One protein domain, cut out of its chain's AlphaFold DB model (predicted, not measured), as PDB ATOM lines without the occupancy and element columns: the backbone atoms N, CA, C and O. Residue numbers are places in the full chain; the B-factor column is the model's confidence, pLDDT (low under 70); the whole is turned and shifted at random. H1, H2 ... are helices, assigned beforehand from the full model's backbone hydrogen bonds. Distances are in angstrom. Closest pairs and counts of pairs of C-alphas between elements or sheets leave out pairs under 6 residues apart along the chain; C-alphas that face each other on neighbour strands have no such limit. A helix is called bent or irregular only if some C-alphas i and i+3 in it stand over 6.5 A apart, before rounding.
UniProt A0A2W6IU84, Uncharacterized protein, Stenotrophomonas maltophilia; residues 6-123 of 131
ATOM      1  N   GLU A   6      -3.113 -15.425   5.415       85.00
ATOM      2  CA  GLU A   6      -2.698 -15.830   6.757       85.00
ATOM      3  C   GLU A   6      -1.661 -16.955   6.692       85.00
ATOM      4  O   GLU A   6      -0.598 -16.836   7.301       85.00
ATOM      5  N   GLU A   7      -1.901 -17.971   5.859       85.62
ATOM      6  CA  GLU A   7      -0.938 -19.050   5.613       85.62
ATOM      7  C   GLU A   7       0.358 -18.515   4.991       85.62
ATOM      8  O   GLU A   7       1.444 -18.859   5.447       85.62
ATOM      9  N   LEU A   8       0.283 -17.601   4.017       84.69
ATOM     10  CA  LEU A   8       1.481 -16.981   3.433       84.69
ATOM     11  C   LEU A   8       2.299 -16.193   4.467       84.69
ATOM     12  O   LEU A   8       3.528 -16.253   4.453       84.69
ATOM     13  N   ARG A   9       1.642 -15.476   5.385       84.75
ATOM     14  CA  ARG A   9       2.323 -14.764   6.479       84.75
ATOM     15  C   ARG A   9       2.951 -15.726   7.484       84.75
ATOM     16  O   ARG A   9       4.060 -15.465   7.946       84.75
ATOM     17  N   ALA A  10       2.280 -16.832   7.791       88.00
ATOM     18  CA  ALA A  10       2.821 -17.867   8.664       88.00
ATOM     19  C   ALA A  10       4.055 -18.542   8.033       88.00
ATOM     20  O   ALA A  10       5.083 -18.689   8.694       88.00
ATOM     21  N   LEU A  11       4.009 -18.844   6.731       89.31
ATOM     22  CA  LEU A  11       5.142 -19.387   5.974       89.31
ATOM     23  C   LEU A  11       6.303 -18.386   5.844       89.31
ATOM     24  O   LEU A  11       7.468 -18.770   5.906       89.31
ATOM     25  N   ALA A  12       6.020 -17.089   5.721       87.38
ATOM     26  CA  ALA A  12       7.054 -16.055   5.764       87.38
ATOM     27  C   ALA A  12       7.755 -15.993   7.137       87.38
ATOM     28  O   ALA A  12       8.960 -15.756   7.220       87.38
ATOM     29  N   ALA A  13       7.024 -16.237   8.230       86.50
ATOM     30  CA  ALA A  13       7.561 -16.157   9.587       86.50
ATOM     31  C   ALA A  13       8.553 -17.284   9.939       86.50
ATOM     32  O   ALA A  13       9.353 -17.106  10.864       86.50
ATOM     33  N   VAL A  14       8.534 -18.410   9.209       89.38
ATOM     34  CA  VAL A  14       9.474 -19.534   9.400       89.38
ATOM     35  C   VAL A  14      10.808 -19.350   8.664       89.38
ATOM     36  O   VAL A  14      11.664 -20.230   8.728       89.38
ATOM     37  N   ASN A  15      11.018 -18.205   8.005       88.44
ATOM     38  CA  ASN A  15      12.212 -17.910   7.213       88.44
ATOM     39  C   ASN A  15      13.532 -18.134   8.001       88.44
ATOM     40  O   ASN A  15      13.833 -17.362   8.920       88.44
ATOM     41  N   PRO A  16      14.371 -19.118   7.606       85.19
ATOM     42  CA  PRO A  16      15.612 -19.458   8.300       85.19
ATOM     43  C   PRO A  16      16.707 -18.393   8.191       85.19
ATOM     44  O   PRO A  16      17.661 -18.406   8.967       85.19
ATOM     45  N   PHE A  17      16.566 -17.440   7.270       84.69
ATOM     46  CA  PHE A  17      17.470 -16.300   7.115       84.69
ATOM     47  C   PHE A  17      17.139 -15.140   8.070       84.69
ATOM     48  O   PHE A  17      17.852 -14.138   8.074       84.69
ATOM     49  N   LYS A  18      16.075 -15.264   8.878       84.62
ATOM     50  CA  LYS A  18      15.610 -14.254   9.847       84.62
ATOM     51  C   LYS A  18      15.417 -14.814  11.262       84.62
ATOM     52  O   LYS A  18      14.638 -14.280  12.045       84.62
ATOM     53  N   TRP A  19      16.114 -15.900  11.593       84.38
ATOM     54  CA  TRP A  19      16.082 -16.499  12.935       84.38
ATOM     55  C   TRP A  19      16.984 -15.807  13.957       84.38
ATOM     56  O   TRP A  19      17.010 -16.212  15.118       84.38
ATOM     57  N   GLU A  20      17.720 -14.776  13.548       80.88
ATOM     58  CA  GLU A  20      18.546 -13.996  14.461       80.88
ATOM     59  C   GLU A  20      17.685 -13.420  15.597       80.88
ATOM     60  O   GLU A  20      16.666 -12.772  15.362       80.88
ATOM     61  N   GLY A  21      18.079 -13.706  16.840       79.25
ATOM     62  CA  GLY A  21      17.345 -13.288  18.036       79.25
ATOM     63  C   GLY A  21      16.151 -14.167  18.423       79.25
ATOM     64  O   GLY A  21      15.493 -13.848  19.408       79.25
ATOM     65  N   LEU A  22      15.880 -15.264  17.705       83.69
ATOM     66  CA  LEU A  22      14.860 -16.246  18.086       83.69
ATOM     67  C   LEU A  22      15.476 -17.429  18.828       83.69
ATOM     68  O   LEU A  22      16.582 -17.875  18.526       83.69
ATOM     69  N   SER A  23      14.728 -17.992  19.767       87.62
ATOM     70  CA  SER A  23      15.023 -19.287  20.369       87.62
ATOM     71  C   SER A  23      14.602 -20.440  19.451       87.62
ATOM     72  O   SER A  23      13.727 -20.310  18.592       87.62
ATOM     73  N   ALA A  24      15.198 -21.616  19.665       85.50
ATOM     74  CA  ALA A  24      14.798 -22.831  18.958       85.50
ATOM     75  C   ALA A  24      13.307 -23.170  19.169       85.50
ATOM     76  O   ALA A  24      12.656 -23.633  18.237       85.50
ATOM     77  N   GLY A  25      12.766 -22.896  20.363       88.00
ATOM     78  CA  GLY A  25      11.345 -23.080  20.673       88.00
ATOM     79  C   GLY A  25      10.447 -22.167  19.838       88.00
ATOM     80  O   GLY A  25       9.548 -22.657  19.167       88.00
ATOM     81  N   GLU A  26      10.758 -20.869  19.769       89.94
ATOM     82  CA  GLU A  26       9.979 -19.910  18.968       89.94
ATOM     83  C   GLU A  26       9.962 -20.261  17.475       89.94
ATOM     84  O   GLU A  26       8.973 -20.013  16.787       89.94
ATOM     85  N   ILE A  27      11.046 -20.839  16.954       88.38
ATOM     86  CA  ILE A  27      11.105 -21.295  15.561       88.38
ATOM     87  C   ILE A  27      10.166 -22.486  15.347       88.38
ATOM     88  O   ILE A  27       9.400 -22.488  14.384       88.38
ATOM     89  N   LEU A  28      10.192 -23.472  16.247       89.12
ATOM     90  CA  LEU A  28       9.315 -24.642  16.165       89.12
ATOM     91  C   LEU A  28       7.838 -24.261  16.327       89.12
ATOM     92  O   LEU A  28       7.005 -24.753  15.566       89.12
ATOM     93  N   ASP A  29       7.521 -23.328  17.225       90.38
ATOM     94  CA  ASP A  29       6.161 -22.813  17.413       90.38
ATOM     95  C   ASP A  29       5.640 -22.126  16.141       90.38
ATOM     96  O   ASP A  29       4.479 -22.303  15.755       90.38
ATOM     97  N   ARG A  30       6.501 -21.378  15.437       90.81
ATOM     98  CA  ARG A  30       6.163 -20.787  14.131       90.81
ATOM     99  C   ARG A  30       5.934 -21.855  13.066       90.81
ATOM    100  O   ARG A  30       4.976 -21.730  12.308       90.81
ATOM    101  N   CYS A  31       6.757 -22.904  13.019       89.94
ATOM    102  CA  CYS A  31       6.556 -24.030  12.101       89.94
ATOM    103  C   CYS A  31       5.217 -24.722  12.354       89.94
ATOM    104  O   CYS A  31       4.446 -24.923  11.416       89.94
ATOM    105  N   GLN A  32       4.902 -25.003  13.619       89.75
ATOM    106  CA  GLN A  32       3.636 -25.612  14.010       89.75
ATOM    107  C   GLN A  32       2.443 -24.719  13.646       89.75
ATOM    108  O   GLN A  32       1.465 -25.203  13.080       89.75
ATOM    109  N   SER A  33       2.542 -23.415  13.914       87.12
ATOM    110  CA  SER A  33       1.497 -22.437  13.579       87.12
ATOM    111  C   SER A  33       1.280 -22.302  12.069       87.12
ATOM    112  O   SER A  33       0.160 -22.079  11.625       87.12
ATOM    113  N   ALA A  34       2.339 -22.474  11.275       86.88
ATOM    114  CA  ALA A  34       2.279 -22.484   9.817       86.88
ATOM    115  C   ALA A  34       1.859 -23.844   9.227       86.88
ATOM    116  O   ALA A  34       1.789 -23.980   8.009       86.88
ATOM    117  N   GLY A  35       1.620 -24.870  10.056       87.62
ATOM    118  CA  GLY A  35       1.323 -26.229   9.591       87.62
ATOM    119  C   GLY A  35       2.484 -26.889   8.834       87.62
ATOM    120  O   GLY A  35       2.266 -27.824   8.056       87.62
ATOM    121  N   VAL A  36       3.709 -26.393   9.024       89.56
ATOM    122  CA  VAL A  36       4.926 -26.917   8.398       89.56
ATOM    123  C   VAL A  36       5.432 -28.086   9.231       89.56
ATOM    124  O   VAL A  36       5.805 -27.926  10.392       89.56
ATOM    125  N   ASP A  37       5.452 -29.265   8.616       87.88
ATOM    126  CA  ASP A  37       5.929 -30.489   9.249       87.88
ATOM    127  C   ASP A  37       7.449 -30.591   9.094       87.88
ATOM    128  O   ASP A  37       7.964 -30.799   7.993       87.88
ATOM    129  N   VAL A  38       8.172 -30.382  10.193       86.25
ATOM    130  CA  VAL A  38       9.634 -30.472  10.232       86.25
ATOM    131  C   VAL A  38      10.070 -31.817  10.816       86.25
ATOM    132  O   VAL A  38       9.445 -32.306  11.759       86.25
ATOM    133  N   PRO A  39      11.160 -32.431  10.319       84.50
ATOM    134  CA  PRO A  39      11.601 -33.727  10.826       84.50
ATOM    135  C   PRO A  39      11.896 -33.705  12.330       84.50
ATOM    136  O   PRO A  39      12.498 -32.763  12.829       84.50
ATOM    137  N   GLN A  40      11.586 -34.781  13.059       81.19
ATOM    138  CA  GLN A  40      11.789 -34.842  14.520       81.19
ATOM    139  C   GLN A  40      13.251 -34.675  14.970       81.19
ATOM    140  O   GLN A  40      13.518 -34.292  16.104       81.19
ATOM    141  N   TYR A  41      14.209 -34.979  14.090       80.69
ATOM    142  CA  TYR A  41      15.639 -34.792  14.350       80.69
ATOM    143  C   TYR A  41      16.113 -33.355  14.082       80.69
ATOM    144  O   TYR A  41      17.276 -33.031  14.336       80.69
ATOM    145  N   PHE A  42      15.257 -32.506  13.508       83.56
ATOM    146  CA  PHE A  42      15.595 -31.133  13.188       83.56
ATOM    147  C   PHE A  42      15.652 -30.299  14.468       83.56
ATOM    148  O   PHE A  42      14.663 -30.141  15.179       83.56
ATOM    149  N   VAL A  43      16.829 -29.737  14.738       81.69
ATOM    150  CA  VAL A  43      17.036 -28.781  15.825       81.69
ATOM    151  C   VAL A  43      17.444 -27.451  15.194       81.69
ATOM    152  O   VAL A  43      18.560 -27.363  14.666       81.69
ATOM    153  N   PRO A  44      16.572 -26.425  15.208       79.12
ATOM    154  CA  PRO A  44      16.900 -25.133  14.625       79.12
ATOM    155  C   PRO A  44      18.082 -24.495  15.357       79.12
ATOM    156  O   PRO A  44      18.152 -24.491  16.586       79.12
ATOM    157  N   ARG A  45      19.026 -23.953  14.580       77.44
ATOM    158  CA  ARG A  45      20.228 -23.273  15.082       77.44
ATOM    159  C   ARG A  45      20.165 -21.782  14.735       77.44
ATOM    160  O   ARG A  45      20.707 -21.389  13.699       77.44
ATOM    161  N   PRO A  46      19.491 -20.959  15.560       67.38
ATOM    162  CA  PRO A  46      19.233 -19.544  15.270       67.38
ATOM    163  C   PRO A  46      20.507 -18.708  15.125       67.38
ATOM    164  O   PRO A  46      20.580 -17.818  14.286       67.38
ATOM    165  N   GLU A  47      21.551 -19.053  15.880       64.75
ATOM    166  CA  GLU A  47      22.845 -18.360  15.882       64.75
ATOM    167  C   GLU A  47      23.596 -18.478  14.543       64.75
ATOM    168  O   GLU A  47      24.590 -17.797  14.305       64.75
ATOM    169  N   TRP A  48      23.178 -19.410  13.683       60.16
ATOM    170  CA  TRP A  48      23.940 -19.880  12.528       60.16
ATOM    171  C   TRP A  48      23.212 -19.580  11.208       60.16
ATOM    172  O   TRP A  48      23.466 -20.252  10.211       60.16
ATOM    173  N   GLY A  49      22.311 -18.588  11.169       55.69
ATOM    174  CA  GLY A  49      21.463 -18.276  10.001       55.69
ATOM    175  C   GLY A  49      22.216 -18.195   8.661       55.69
ATOM    176  O   GLY A  49      21.713 -18.631   7.625       55.69
ATOM    177  N   THR A  50      23.481 -17.776   8.674       59.06
ATOM    178  CA  THR A  50      24.378 -17.703   7.505       59.06
ATOM    179  C   THR A  50      25.352 -18.879   7.348       59.06
ATOM    180  O   THR A  50      25.969 -19.008   6.294       59.06
ATOM    181  N   PHE A  51      25.469 -19.784   8.323       59.47
ATOM    182  CA  PHE A  51      26.431 -20.892   8.288       59.47
ATOM    183  C   PHE A  51      25.884 -22.150   7.589       59.47
ATOM    184  O   PHE A  51      24.682 -22.437   7.665       59.47
ATOM    185  N   PRO A  52      26.744 -22.936   6.916       61.84
ATOM    186  CA  PRO A  52      26.387 -24.267   6.432       61.84
ATOM    187  C   PRO A  52      25.883 -25.149   7.584       61.84
ATOM    188  O   PRO A  52      26.439 -25.127   8.680       61.84
ATOM    189  N   GLY A  53      24.827 -25.934   7.349       68.00
ATOM    190  CA  GLY A  53      24.299 -26.869   8.354       68.00
ATOM    191  C   GLY A  53      23.340 -26.268   9.392       68.00
ATOM    192  O   GLY A  53      22.970 -26.956  10.337       68.00
ATOM    193  N   SER A  54      22.873 -25.027   9.216       70.06
ATOM    194  CA  SER A  54      21.837 -24.423  10.079       70.06
ATOM    195  C   SER A  54      20.413 -24.939   9.807       70.06
ATOM    196  O   SER A  54      19.457 -24.479  10.427       70.06
ATOM    197  N   GLY A  55      20.268 -25.861   8.850       78.44
ATOM    198  CA  GLY A  55      18.999 -26.479   8.467       78.44
ATOM    199  C   GLY A  55      18.120 -25.658   7.524       78.44
ATOM    200  O   GLY A  55      16.933 -25.949   7.409       78.44
ATOM    201  N   LYS A  56      18.692 -24.677   6.813       86.00
ATOM    202  CA  LYS A  56      17.999 -23.918   5.755       86.00
ATOM    203  C   LYS A  56      17.368 -24.828   4.702       86.00
ATOM    204  O   LYS A  56      16.199 -24.648   4.382       86.00
ATOM    205  N   THR A  57      18.096 -25.847   4.251       87.06
ATOM    206  CA  THR A  57      17.587 -26.829   3.283       87.06
ATOM    207  C   THR A  57      16.418 -27.617   3.845       87.06
ATOM    208  O   THR A  57      15.378 -27.685   3.207       87.06
ATOM    209  N   VAL A  58      16.538 -28.121   5.077       87.94
ATOM    210  CA  VAL A  58      15.451 -28.850   5.751       87.94
ATOM    211  C   VAL A  58      14.194 -27.981   5.844       87.94
ATOM    212  O   VAL A  58      13.109 -28.440   5.500       87.94
ATOM    213  N   MET A  59      14.344 -26.715   6.242       89.19
ATOM    214  CA  MET A  59      13.222 -25.784   6.357       89.19
ATOM    215  C   MET A  59      12.612 -25.436   4.996       89.19
ATOM    216  O   MET A  59      11.397 -25.489   4.832       89.19
ATOM    217  N   THR A  60      13.446 -25.116   4.005       90.25
ATOM    218  CA  THR A  60      12.994 -24.805   2.641       90.25
ATOM    219  C   THR A  60      12.236 -25.989   2.045       90.25
ATOM    220  O   THR A  60      11.162 -25.805   1.482       90.25
ATOM    221  N   THR A  61      12.746 -27.215   2.209       89.94
ATOM    222  CA  THR A  61      12.070 -28.431   1.747       89.94
ATOM    223  C   THR A  61      10.729 -28.627   2.447       89.94
ATOM    224  O   THR A  61       9.732 -28.816   1.758       89.94
ATOM    225  N   ALA A  62      10.668 -28.504   3.777       91.00
ATOM    226  CA  ALA A  62       9.420 -28.649   4.528       91.00
ATOM    227  C   ALA A  62       8.361 -27.610   4.114       91.00
ATOM    228  O   ALA A  62       7.186 -27.942   3.945       91.00
ATOM    229  N   VAL A  63       8.776 -26.359   3.883       91.31
ATOM    230  CA  VAL A  63       7.900 -25.290   3.381       91.31
ATOM    231  C   VAL A  63       7.404 -25.602   1.972       91.31
ATOM    232  O   VAL A  63       6.206 -25.505   1.717       91.31
ATOM    233  N   LEU A  64       8.286 -26.014   1.058       91.19
ATOM    234  CA  LEU A  64       7.889 -26.374  -0.304       91.19
ATOM    235  C   LEU A  64       6.947 -27.578  -0.325       91.19
ATOM    236  O   LEU A  64       5.986 -27.564  -1.083       91.19
ATOM    237  N   GLU A  65       7.178 -28.594   0.504       91.81
ATOM    238  CA  GLU A  65       6.278 -29.745   0.639       91.81
ATOM    239  C   GLU A  65       4.914 -29.355   1.208       91.81
ATOM    240  O   GLU A  65       3.892 -29.858   0.743       91.81
ATOM    241  N   HIS A  66       4.875 -28.454   2.192       90.25
ATOM    242  CA  HIS A  66       3.617 -27.919   2.701       90.25
ATOM    243  C   HIS A  66       2.860 -27.166   1.597       90.25
ATOM    244  O   HIS A  66       1.690 -27.456   1.342       90.25
ATOM    245  N   ILE A  67       3.539 -26.253   0.889       89.31
ATOM    246  CA  ILE A  67       2.958 -25.511  -0.236       89.31
ATOM    247  C   ILE A  67       2.479 -26.476  -1.323       89.31
ATOM    248  O   ILE A  67       1.404 -26.264  -1.862       89.31
ATOM    249  N   ASP A  68       3.208 -27.551  -1.618       91.00
ATOM    250  CA  ASP A  68       2.836 -28.527  -2.646       91.00
ATOM    251  C   ASP A  68       1.485 -29.201  -2.369       91.00
ATOM    252  O   ASP A  68       0.658 -29.349  -3.270       91.00
ATOM    253  N   ARG A  69       1.220 -29.533  -1.097       88.75
ATOM    254  CA  ARG A  69      -0.051 -30.138  -0.661       88.75
ATOM    255  C   ARG A  69      -1.236 -29.184  -0.820       88.75
ATOM    256  O   ARG A  69      -2.354 -29.640  -1.058       88.75
ATOM    257  N   VAL A  70      -1.010 -27.878  -0.672       87.12
ATOM    258  CA  VAL A  70      -2.072 -26.857  -0.704       87.12
ATOM    259  C   VAL A  70      -2.248 -26.269  -2.111       87.12
ATOM    260  O   VAL A  70      -3.374 -26.190  -2.617       87.12
ATOM    261  N   ASP A  71      -1.133 -25.901  -2.747       86.44
ATOM    262  CA  ASP A  71      -0.986 -25.178  -4.014       86.44
ATOM    263  C   ASP A  71       0.266 -25.649  -4.795       86.44
ATOM    264  O   ASP A  71       1.311 -24.991  -4.848       86.44
ATOM    265  N   ALA A  72       0.142 -26.804  -5.458       87.44
ATOM    266  CA  ALA A  72       1.201 -27.399  -6.283       87.44
ATOM    267  C   ALA A  72       1.721 -26.471  -7.402       87.44
ATOM    268  O   ALA A  72       2.888 -26.541  -7.790       87.44
ATOM    269  N   SER A  73       0.880 -25.564  -7.916       85.81
ATOM    270  CA  SER A  73       1.299 -24.585  -8.926       85.81
ATOM    271  C   SER A  73       2.312 -23.593  -8.348       85.81
ATOM    272  O   SER A  73       3.328 -23.320  -8.991       85.81
ATOM    273  N   LEU A  74       2.065 -23.086  -7.136       84.56
ATOM    274  CA  LEU A  74       3.003 -22.213  -6.437       84.56
ATOM    275  C   LEU A  74       4.301 -22.951  -6.084       84.56
ATOM    276  O   LEU A  74       5.382 -22.417  -6.327       84.56
ATOM    277  N   SER A  75       4.203 -24.185  -5.579       88.00
ATOM    278  CA  SER A  75       5.362 -25.056  -5.304       88.00
ATOM    279  C   SER A  75       6.254 -25.202  -6.542       88.00
ATOM    280  O   SER A  75       7.463 -24.975  -6.466       88.00
ATOM    281  N   GLY A  76       5.664 -25.479  -7.709       86.56
ATOM    282  CA  GLY A  76       6.400 -25.576  -8.970       86.56
ATOM    283  C   GLY A  76       7.127 -24.283  -9.354       86.56
ATOM    284  O   GLY A  76       8.292 -24.330  -9.744       86.56
ATOM    285  N   LEU A  77       6.480 -23.122  -9.199       84.56
ATOM    286  CA  LEU A  77       7.106 -21.819  -9.468       84.56
ATOM    287  C   LEU A  77       8.273 -21.543  -8.514       84.56
ATOM    288  O   LEU A  77       9.342 -21.129  -8.959       84.56
ATOM    289  N   LEU A  78       8.096 -21.813  -7.220       87.12
ATOM    290  CA  LEU A  78       9.139 -21.622  -6.213       87.12
ATOM    291  C   LEU A  78      10.331 -22.559  -6.432       87.12
ATOM    292  O   LEU A  78      11.467 -22.134  -6.254       87.12
ATOM    293  N   ARG A  79      10.104 -23.802  -6.876       87.75
ATOM    294  CA  ARG A  79      11.186 -24.726  -7.259       87.75
ATOM    295  C   ARG A  79      11.981 -24.201  -8.449       87.75
ATOM    296  O   ARG A  79      13.205 -24.215  -8.395       87.75
ATOM    297  N   THR A  80      11.314 -23.654  -9.464       85.25
ATOM    298  CA  THR A  80      12.009 -23.005 -10.587       85.25
ATOM    299  C   THR A  80      12.831 -21.795 -10.134       85.25
ATOM    300  O   THR A  80      13.964 -21.623 -10.575       85.25
ATOM    301  N   VAL A  81      12.300 -20.969  -9.224       83.88
ATOM    302  CA  VAL A  81      13.050 -19.845  -8.629       83.88
ATOM    303  C   VAL A  81      14.262 -20.349  -7.839       83.88
ATOM    304  O   VAL A  81      15.350 -19.785  -7.951       83.88
ATOM    305  N   MET A  82      14.095 -21.427  -7.071       86.38
ATOM    306  CA  MET A  82      15.171 -22.050  -6.302       86.38
ATOM    307  C   MET A  82      16.293 -22.567  -7.213       86.38
ATOM    308  O   MET A  82      17.463 -22.320  -6.934       86.38
ATOM    309  N   GLU A  83      15.944 -23.236  -8.314       85.38
ATOM    310  CA  GLU A  83      16.898 -23.733  -9.313       85.38
ATOM    311  C   GLU A  83      17.649 -22.586 -10.001       85.38
ATOM    312  O   GLU A  83      18.877 -22.620 -10.079       85.38
ATOM    313  N   ALA A  84      16.940 -21.532 -10.420       78.19
ATOM    314  CA  ALA A  84      17.547 -20.364 -11.060       78.19
ATOM    315  C   ALA A  84      18.468 -19.565 -10.120       78.19
ATOM    316  O   ALA A  84      19.447 -18.968 -10.560       78.19
ATOM    317  N   GLY A  85      18.182 -19.562  -8.815       74.31
ATOM    318  CA  GLY A  85      19.040 -18.945  -7.800       74.31
ATOM    319  C   GLY A  85      20.327 -19.718  -7.487       74.31
ATOM    320  O   GLY A  85      21.224 -19.176  -6.831       74.31
ATOM    321  N   GLY A  86      20.420 -20.981  -7.913       77.50
ATOM    322  CA  GLY A  86      21.524 -21.885  -7.599       77.50
ATOM    323  C   GLY A  86      21.659 -22.225  -6.105       77.50
ATOM    324  O   GLY A  86      20.933 -21.724  -5.246       77.50
ATOM    325  N   GLU A  87      22.650 -23.058  -5.768       67.75
ATOM    326  CA  GLU A  87      22.827 -23.619  -4.411       67.75
ATOM    327  C   GLU A  87      23.030 -22.567  -3.306       67.75
ATOM    328  O   GLU A  87      22.737 -22.820  -2.141       67.75
ATOM    329  N   ARG A  88      23.549 -21.379  -3.647       66.25
ATOM    330  CA  ARG A  88      23.872 -20.333  -2.660       66.25
ATOM    331  C   ARG A  88      22.722 -19.374  -2.365       66.25
ATOM    332  O   ARG A  88      22.707 -18.796  -1.280       66.25
ATOM    333  N   HIS A  89      21.802 -19.169  -3.310       80.75
ATOM    334  CA  HIS A  89      20.772 -18.128  -3.199       80.75
ATOM    335  C   HIS A  89      19.348 -18.633  -3.438       80.75
ATOM    336  O   HIS A  89      18.411 -17.940  -3.055       80.75
ATOM    337  N   GLY A  90      19.163 -19.834  -3.995       82.88
ATOM    338  CA  GLY A  90      17.843 -20.382  -4.311       82.88
ATOM    339  C   GLY A  90      16.905 -20.438  -3.107       82.88
ATOM    340  O   GLY A  90      15.795 -19.917  -3.162       82.88
ATOM    341  N   GLU A  91      17.373 -20.989  -1.985       86.94
ATOM    342  CA  GLU A  91      16.593 -21.074  -0.739       86.94
ATOM    343  C   GLU A  91      16.172 -19.688  -0.231       86.94
ATOM    344  O   GLU A  91      15.038 -19.486   0.196       86.94
ATOM    345  N   ARG A  92      17.074 -18.703  -0.316       86.31
ATOM    346  CA  ARG A  92      16.800 -17.328   0.111       86.31
ATOM    347  C   ARG A  92      15.740 -16.672  -0.768       86.31
ATOM    348  O   ARG A  92      14.816 -16.060  -0.238       86.31
ATOM    349  N   LEU A  93      15.849 -16.839  -2.085       85.62
ATOM    350  CA  LEU A  93      14.892 -16.290  -3.045       85.62
ATOM    351  C   LEU A  93      13.484 -16.857  -2.835       85.62
ATOM    352  O   LEU A  93      12.519 -16.105  -2.919       85.62
ATOM    353  N   VAL A  94      13.352 -18.143  -2.488       88.81
ATOM    354  CA  VAL A  94      12.050 -18.745  -2.141       88.81
ATOM    355  C   VAL A  94      11.378 -17.983  -0.996       88.81
ATOM    356  O   VAL A  94      10.209 -17.610  -1.107       88.81
ATOM    357  N   PHE A  95      12.105 -17.699   0.088       88.94
ATOM    358  CA  PHE A  95      11.539 -16.969   1.224       88.94
ATOM    359  C   PHE A  95      11.280 -15.490   0.923       88.94
ATOM    360  O   PHE A  95      10.240 -14.976   1.327       88.94
ATOM    361  N   GLU A  96      12.158 -14.807   0.180       88.06
ATOM    362  CA  GLU A  96      11.934 -13.412  -0.247       88.06
ATOM    363  C   GLU A  96      10.660 -13.275  -1.092       88.06
ATOM    364  O   GLU A  96       9.884 -12.324  -0.955       88.06
ATOM    365  N   VAL A  97      10.402 -14.268  -1.935       86.12
ATOM    366  CA  VAL A  97       9.194 -14.351  -2.744       86.12
ATOM    367  C   VAL A  97       7.945 -14.573  -1.885       86.12
ATOM    368  O   VAL A  97       6.959 -13.852  -2.058       86.12
ATOM    369  N   ILE A  98       7.971 -15.529  -0.949       87.38
ATOM    370  CA  ILE A  98       6.844 -15.784  -0.034       87.38
ATOM    371  C   ILE A  98       6.537 -14.525   0.789       87.38
ATOM    372  O   ILE A  98       5.377 -14.139   0.918       87.38
ATOM    373  N   GLU A  99       7.567 -13.837   1.282       87.06
ATOM    374  CA  GLU A  99       7.431 -12.564   1.995       87.06
ATOM    375  C   GLU A  99       6.806 -11.472   1.127       87.06
ATOM    376  O   GLU A  99       5.902 -10.766   1.573       87.06
ATOM    377  N   THR A 100       7.238 -11.359  -0.128       84.00
ATOM    378  CA  THR A 100       6.666 -10.407  -1.089       84.00
ATOM    379  C   THR A 100       5.187 -10.710  -1.334       84.00
ATOM    380  O   THR A 100       4.355  -9.802  -1.311       84.00
ATOM    381  N   MET A 101       4.818 -11.982  -1.497       80.31
ATOM    382  CA  MET A 101       3.418 -12.388  -1.645       80.31
ATOM    383  C   MET A 101       2.598 -12.085  -0.384       80.31
ATOM    384  O   MET A 101       1.483 -11.574  -0.490       80.31
ATOM    385  N   ALA A 102       3.160 -12.335   0.800       82.75
ATOM    386  CA  ALA A 102       2.530 -12.045   2.087       82.75
ATOM    387  C   ALA A 102       2.366 -10.534   2.356       82.75
ATOM    388  O   ALA A 102       1.411 -10.123   3.023       82.75
ATOM    389  N   ALA A 103       3.280  -9.707   1.844       78.31
ATOM    390  CA  ALA A 103       3.258  -8.252   1.991       78.31
ATOM    391  C   ALA A 103       2.320  -7.570   0.981       78.31
ATOM    392  O   ALA A 103       1.556  -6.682   1.356       78.31
ATOM    393  N   TYR A 104       2.351  -7.996  -0.284       68.62
ATOM    394  CA  TYR A 104       1.668  -7.308  -1.388       68.62
ATOM    395  C   TYR A 104       0.415  -8.023  -1.906       68.62
ATOM    396  O   TYR A 104      -0.232  -7.515  -2.819       68.62
ATOM    397  N   CYS A 105       0.058  -9.187  -1.355       63.38
ATOM    398  CA  CYS A 105      -1.093  -9.994  -1.788       63.38
ATOM    399  C   CYS A 105      -1.095 -10.323  -3.298       63.38
ATOM    400  O   CYS A 105      -2.157 -10.546  -3.878       63.38
ATOM    401  N   SER A 106       0.066 -10.326  -3.965       62.50
ATOM    402  CA  SER A 106       0.140 -10.385  -5.429       62.50
ATOM    403  C   SER A 106       0.894 -11.615  -5.924       62.50
ATOM    404  O   SER A 106       2.121 -11.674  -5.885       62.50
ATOM    405  N   ARG A 107       0.138 -12.586  -6.453       62.03
ATOM    406  CA  ARG A 107       0.662 -13.753  -7.193       62.03
ATOM    407  C   ARG A 107       1.259 -13.357  -8.555       62.03
ATOM    408  O   ARG A 107       2.103 -14.064  -9.083       62.03
ATOM    409  N   ILE A 108       0.875 -12.203  -9.099       61.38
ATOM    410  CA  ILE A 108       1.281 -11.740 -10.439       61.38
ATOM    411  C   ILE A 108       2.780 -11.400 -10.490       61.38
ATOM    412  O   ILE A 108       3.458 -11.701 -11.470       61.38
ATOM    413  N   ALA A 109       3.325 -10.818  -9.415       57.59
ATOM    414  CA  ALA A 109       4.755 -10.515  -9.328       57.59
ATOM    415  C   ALA A 109       5.616 -11.793  -9.381       57.59
ATOM    416  O   ALA A 109       6.681 -11.799  -9.994       57.59
ATOM    417  N   LEU A 110       5.118 -12.894  -8.809       58.53
ATOM    418  CA  LEU A 110       5.777 -14.195  -8.842       58.53
ATOM    419  C   LEU A 110       5.814 -14.786 -10.251       58.53
ATOM    420  O   LEU A 110       6.856 -15.273 -10.674       58.53
ATOM    421  N   GLU A 111       4.691 -14.774 -10.970       63.03
ATOM    422  CA  GLU A 111       4.628 -15.326 -12.328       63.03
ATOM    423  C   GLU A 111       5.622 -14.620 -13.256       63.03
ATOM    424  O   GLU A 111       6.287 -15.275 -14.054       63.03
ATOM    425  N   SER A 112       5.801 -13.307 -13.079       60.91
ATOM    426  CA  SER A 112       6.810 -12.530 -13.798       60.91
ATOM    427  C   SER A 112       8.243 -12.913 -13.406       60.91
ATOM    428  O   SER A 112       9.057 -13.148 -14.294       60.91
ATOM    429  N   VAL A 113       8.557 -13.035 -12.110       61.09
ATOM    430  CA  VAL A 113       9.899 -13.444 -11.647       61.09
ATOM    431  C   VAL A 113      10.229 -14.872 -12.085       61.09
ATOM    432  O   VAL A 113      11.335 -15.136 -12.545       61.09
ATOM    433  N   ALA A 114       9.268 -15.793 -12.003       60.31
ATOM    434  CA  ALA A 114       9.435 -17.174 -12.435       60.31
ATOM    435  C   ALA A 114       9.555 -17.302 -13.962       60.31
ATOM    436  O   ALA A 114      10.318 -18.140 -14.436       60.31
ATOM    437  N   ALA A 115       8.840 -16.480 -14.737       64.31
ATOM    438  CA  ALA A 115       9.026 -16.410 -16.185       64.31
ATOM    439  C   ALA A 115      10.446 -15.938 -16.536       64.31
ATOM    440  O   ALA A 115      11.137 -16.611 -17.294       64.31
ATOM    441  N   VAL A 116      10.928 -14.868 -15.894       61.53
ATOM    442  CA  VAL A 116      12.298 -14.358 -16.089       61.53
ATOM    443  C   VAL A 116      13.354 -15.390 -15.672       61.53
ATOM    444  O   VAL A 116      14.349 -15.574 -16.367       61.53
ATOM    445  N   ALA A 117      13.130 -16.105 -14.568       60.00
ATOM    446  CA  ALA A 117      14.012 -17.177 -14.107       60.00
ATOM    447  C   ALA A 117      14.108 -18.343 -15.111       60.00
ATOM    448  O   ALA A 117      15.192 -18.888 -15.316       60.00
ATOM    449  N   ARG A 118      12.996 -18.713 -15.768       58.53
ATOM    450  CA  ARG A 118      12.983 -19.745 -16.824       58.53
ATOM    451  C   ARG A 118      13.746 -19.310 -18.067       58.53
ATOM    452  O   ARG A 118      14.477 -20.121 -18.627       58.53
ATOM    453  N   ASP A 119      13.597 -18.050 -18.462       57.28
ATOM    454  CA  ASP A 119      14.278 -17.509 -19.638       57.28
ATOM    455  C   ASP A 119      15.797 -17.397 -19.403       57.28
ATOM    456  O   ASP A 119      16.584 -17.736 -20.285       57.28
ATOM    457  N   GLY A 120      16.226 -17.034 -18.187       48.78
ATOM    458  CA  GLY A 120      17.646 -16.970 -17.810       48.78
ATOM    459  C   GLY A 120      18.331 -18.336 -17.648       48.78
ATOM    460  O   GLY A 120      19.512 -18.473 -17.963       48.78
ATOM    461  N   ALA A 121      17.603 -19.375 -17.225       49.81
ATOM    462  CA  ALA A 121      18.140 -20.736 -17.097       49.81
ATOM    463  C   ALA A 121      18.446 -21.406 -18.457       49.81
ATOM    464  O   ALA A 121      19.179 -22.397 -18.516       49.81
ATOM    465  N   GLY A 122      17.905 -20.871 -19.560       42.16
ATOM    466  CA  GLY A 122      18.147 -21.359 -20.919       42.16
ATOM    467  C   GLY A 122      19.474 -20.904 -21.539       42.16
ATOM    468  O   GLY A 122      19.966 -21.568 -22.454       42.16
ATOM    469  N   GLU A 123      20.085 -19.819 -21.052       44.56
ATOM    470  CA  GLU A 123      21.300 -19.260 -21.668       44.56
ATOM    471  C   GLU A 123      22.613 -19.854 -21.125       44.56
ATOM    472  O   GLU A 123      23.629 -19.819 -21.821       44.56
TER     473      GLU A 123
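What this domain is: This is residues 6 to 123 of the 131 residues of an uncharacterized protein of Stenotrophomonas maltophilia (UniProt A0A2W6IU84). The long helix H5 is the core of a helical body, with H1 on one side of it and H6 on the other as a row, and H3 and H4 covering one face of that row. H2 packs on H1 at one end of the longest axis, with H6 at the other end, and the long loop of residues 34 to 55 joins H2 to H3. The printed part has 118 residues with six named helices, in the order H1, H2, H3, H4, H5, H6, and no named strand; the class is all helix. It is compact, with a radius of gyration of the C-alphas of 13.9 A, and spans 40 by 30 by 22 A.

Where its parts are: H5, residues 86 to 104, is the longest helix and measures 25.4 A from first to last C-alpha. It is irregular: C-alphas 88 and 91 are 7.6 A apart. H4, residues 72 to 84, measures 18.4 A. H3, residues 56 to 70, measures 21.3 A. H6, residues 107 to 121, also measures 21.3 A and ends at C-alpha 121, (18.140, -20.736, -17.097). H1, residues 6 to 13, begins at C-alpha 6, (-2.698, -15.830, 6.757). H2 is residues 24 to 33.

How they stand to each other: H5 is the hub and touches four helices. With residues 89 to 94 alone it touches H4, at a steep tilt of 45 degrees, opposite ways, a hairpin; the closest C-alphas, of Met 82 and Gly 90, are 3.7 A apart. H5 and H6, also a hairpin, only just touch, with 3 pairs of C-alphas within 8 A, the closest those of Met 101 and Arg 107 at 6.3 A. H4, H5 and H6 form an up and down bundle, each running against the one before it. H4 touches H6 as well, the same way, with the C-alphas of Ala 84 and Ala 117 closest at 5.7 A. Residues 95 to 103 of H5 alone touch H1, whose Ala 12 has its C-alpha 5.2 A from that of Glu 99. H3 touches H5 with residues 56 to 60 alone, at a steep tilt of 49 degrees; the closest C-alphas, of Thr 60 and Glu 91, are 6.2 A apart. H3 and H4 form a hairpin at a shallow tilt of 29 degrees, with the C-alphas of Asp 68 and Ser 75 closest at 5.0 A. H1 and H2 form a hairpin too, the closest C-alphas being those of Ala 13 and Arg 30 at 6.6 A. H2 is apart from H3, H4, H5 and H6. Every O i to N i+4 pair is within hydrogen-bond range in H1, H2, H3, H4 and H6, and 13 of 15 are in H5.

The domain as a whole: The C-alphas farthest apart are those of Gly 25 and Glu 123, at 43.7 A. The printed part has no cut. The link from H2 to H3 is long, with 22 residues. The mean pLDDT of the printed part is 79.2; residues 46 to 53, 87 to 88 and 104 to 123 are under 70.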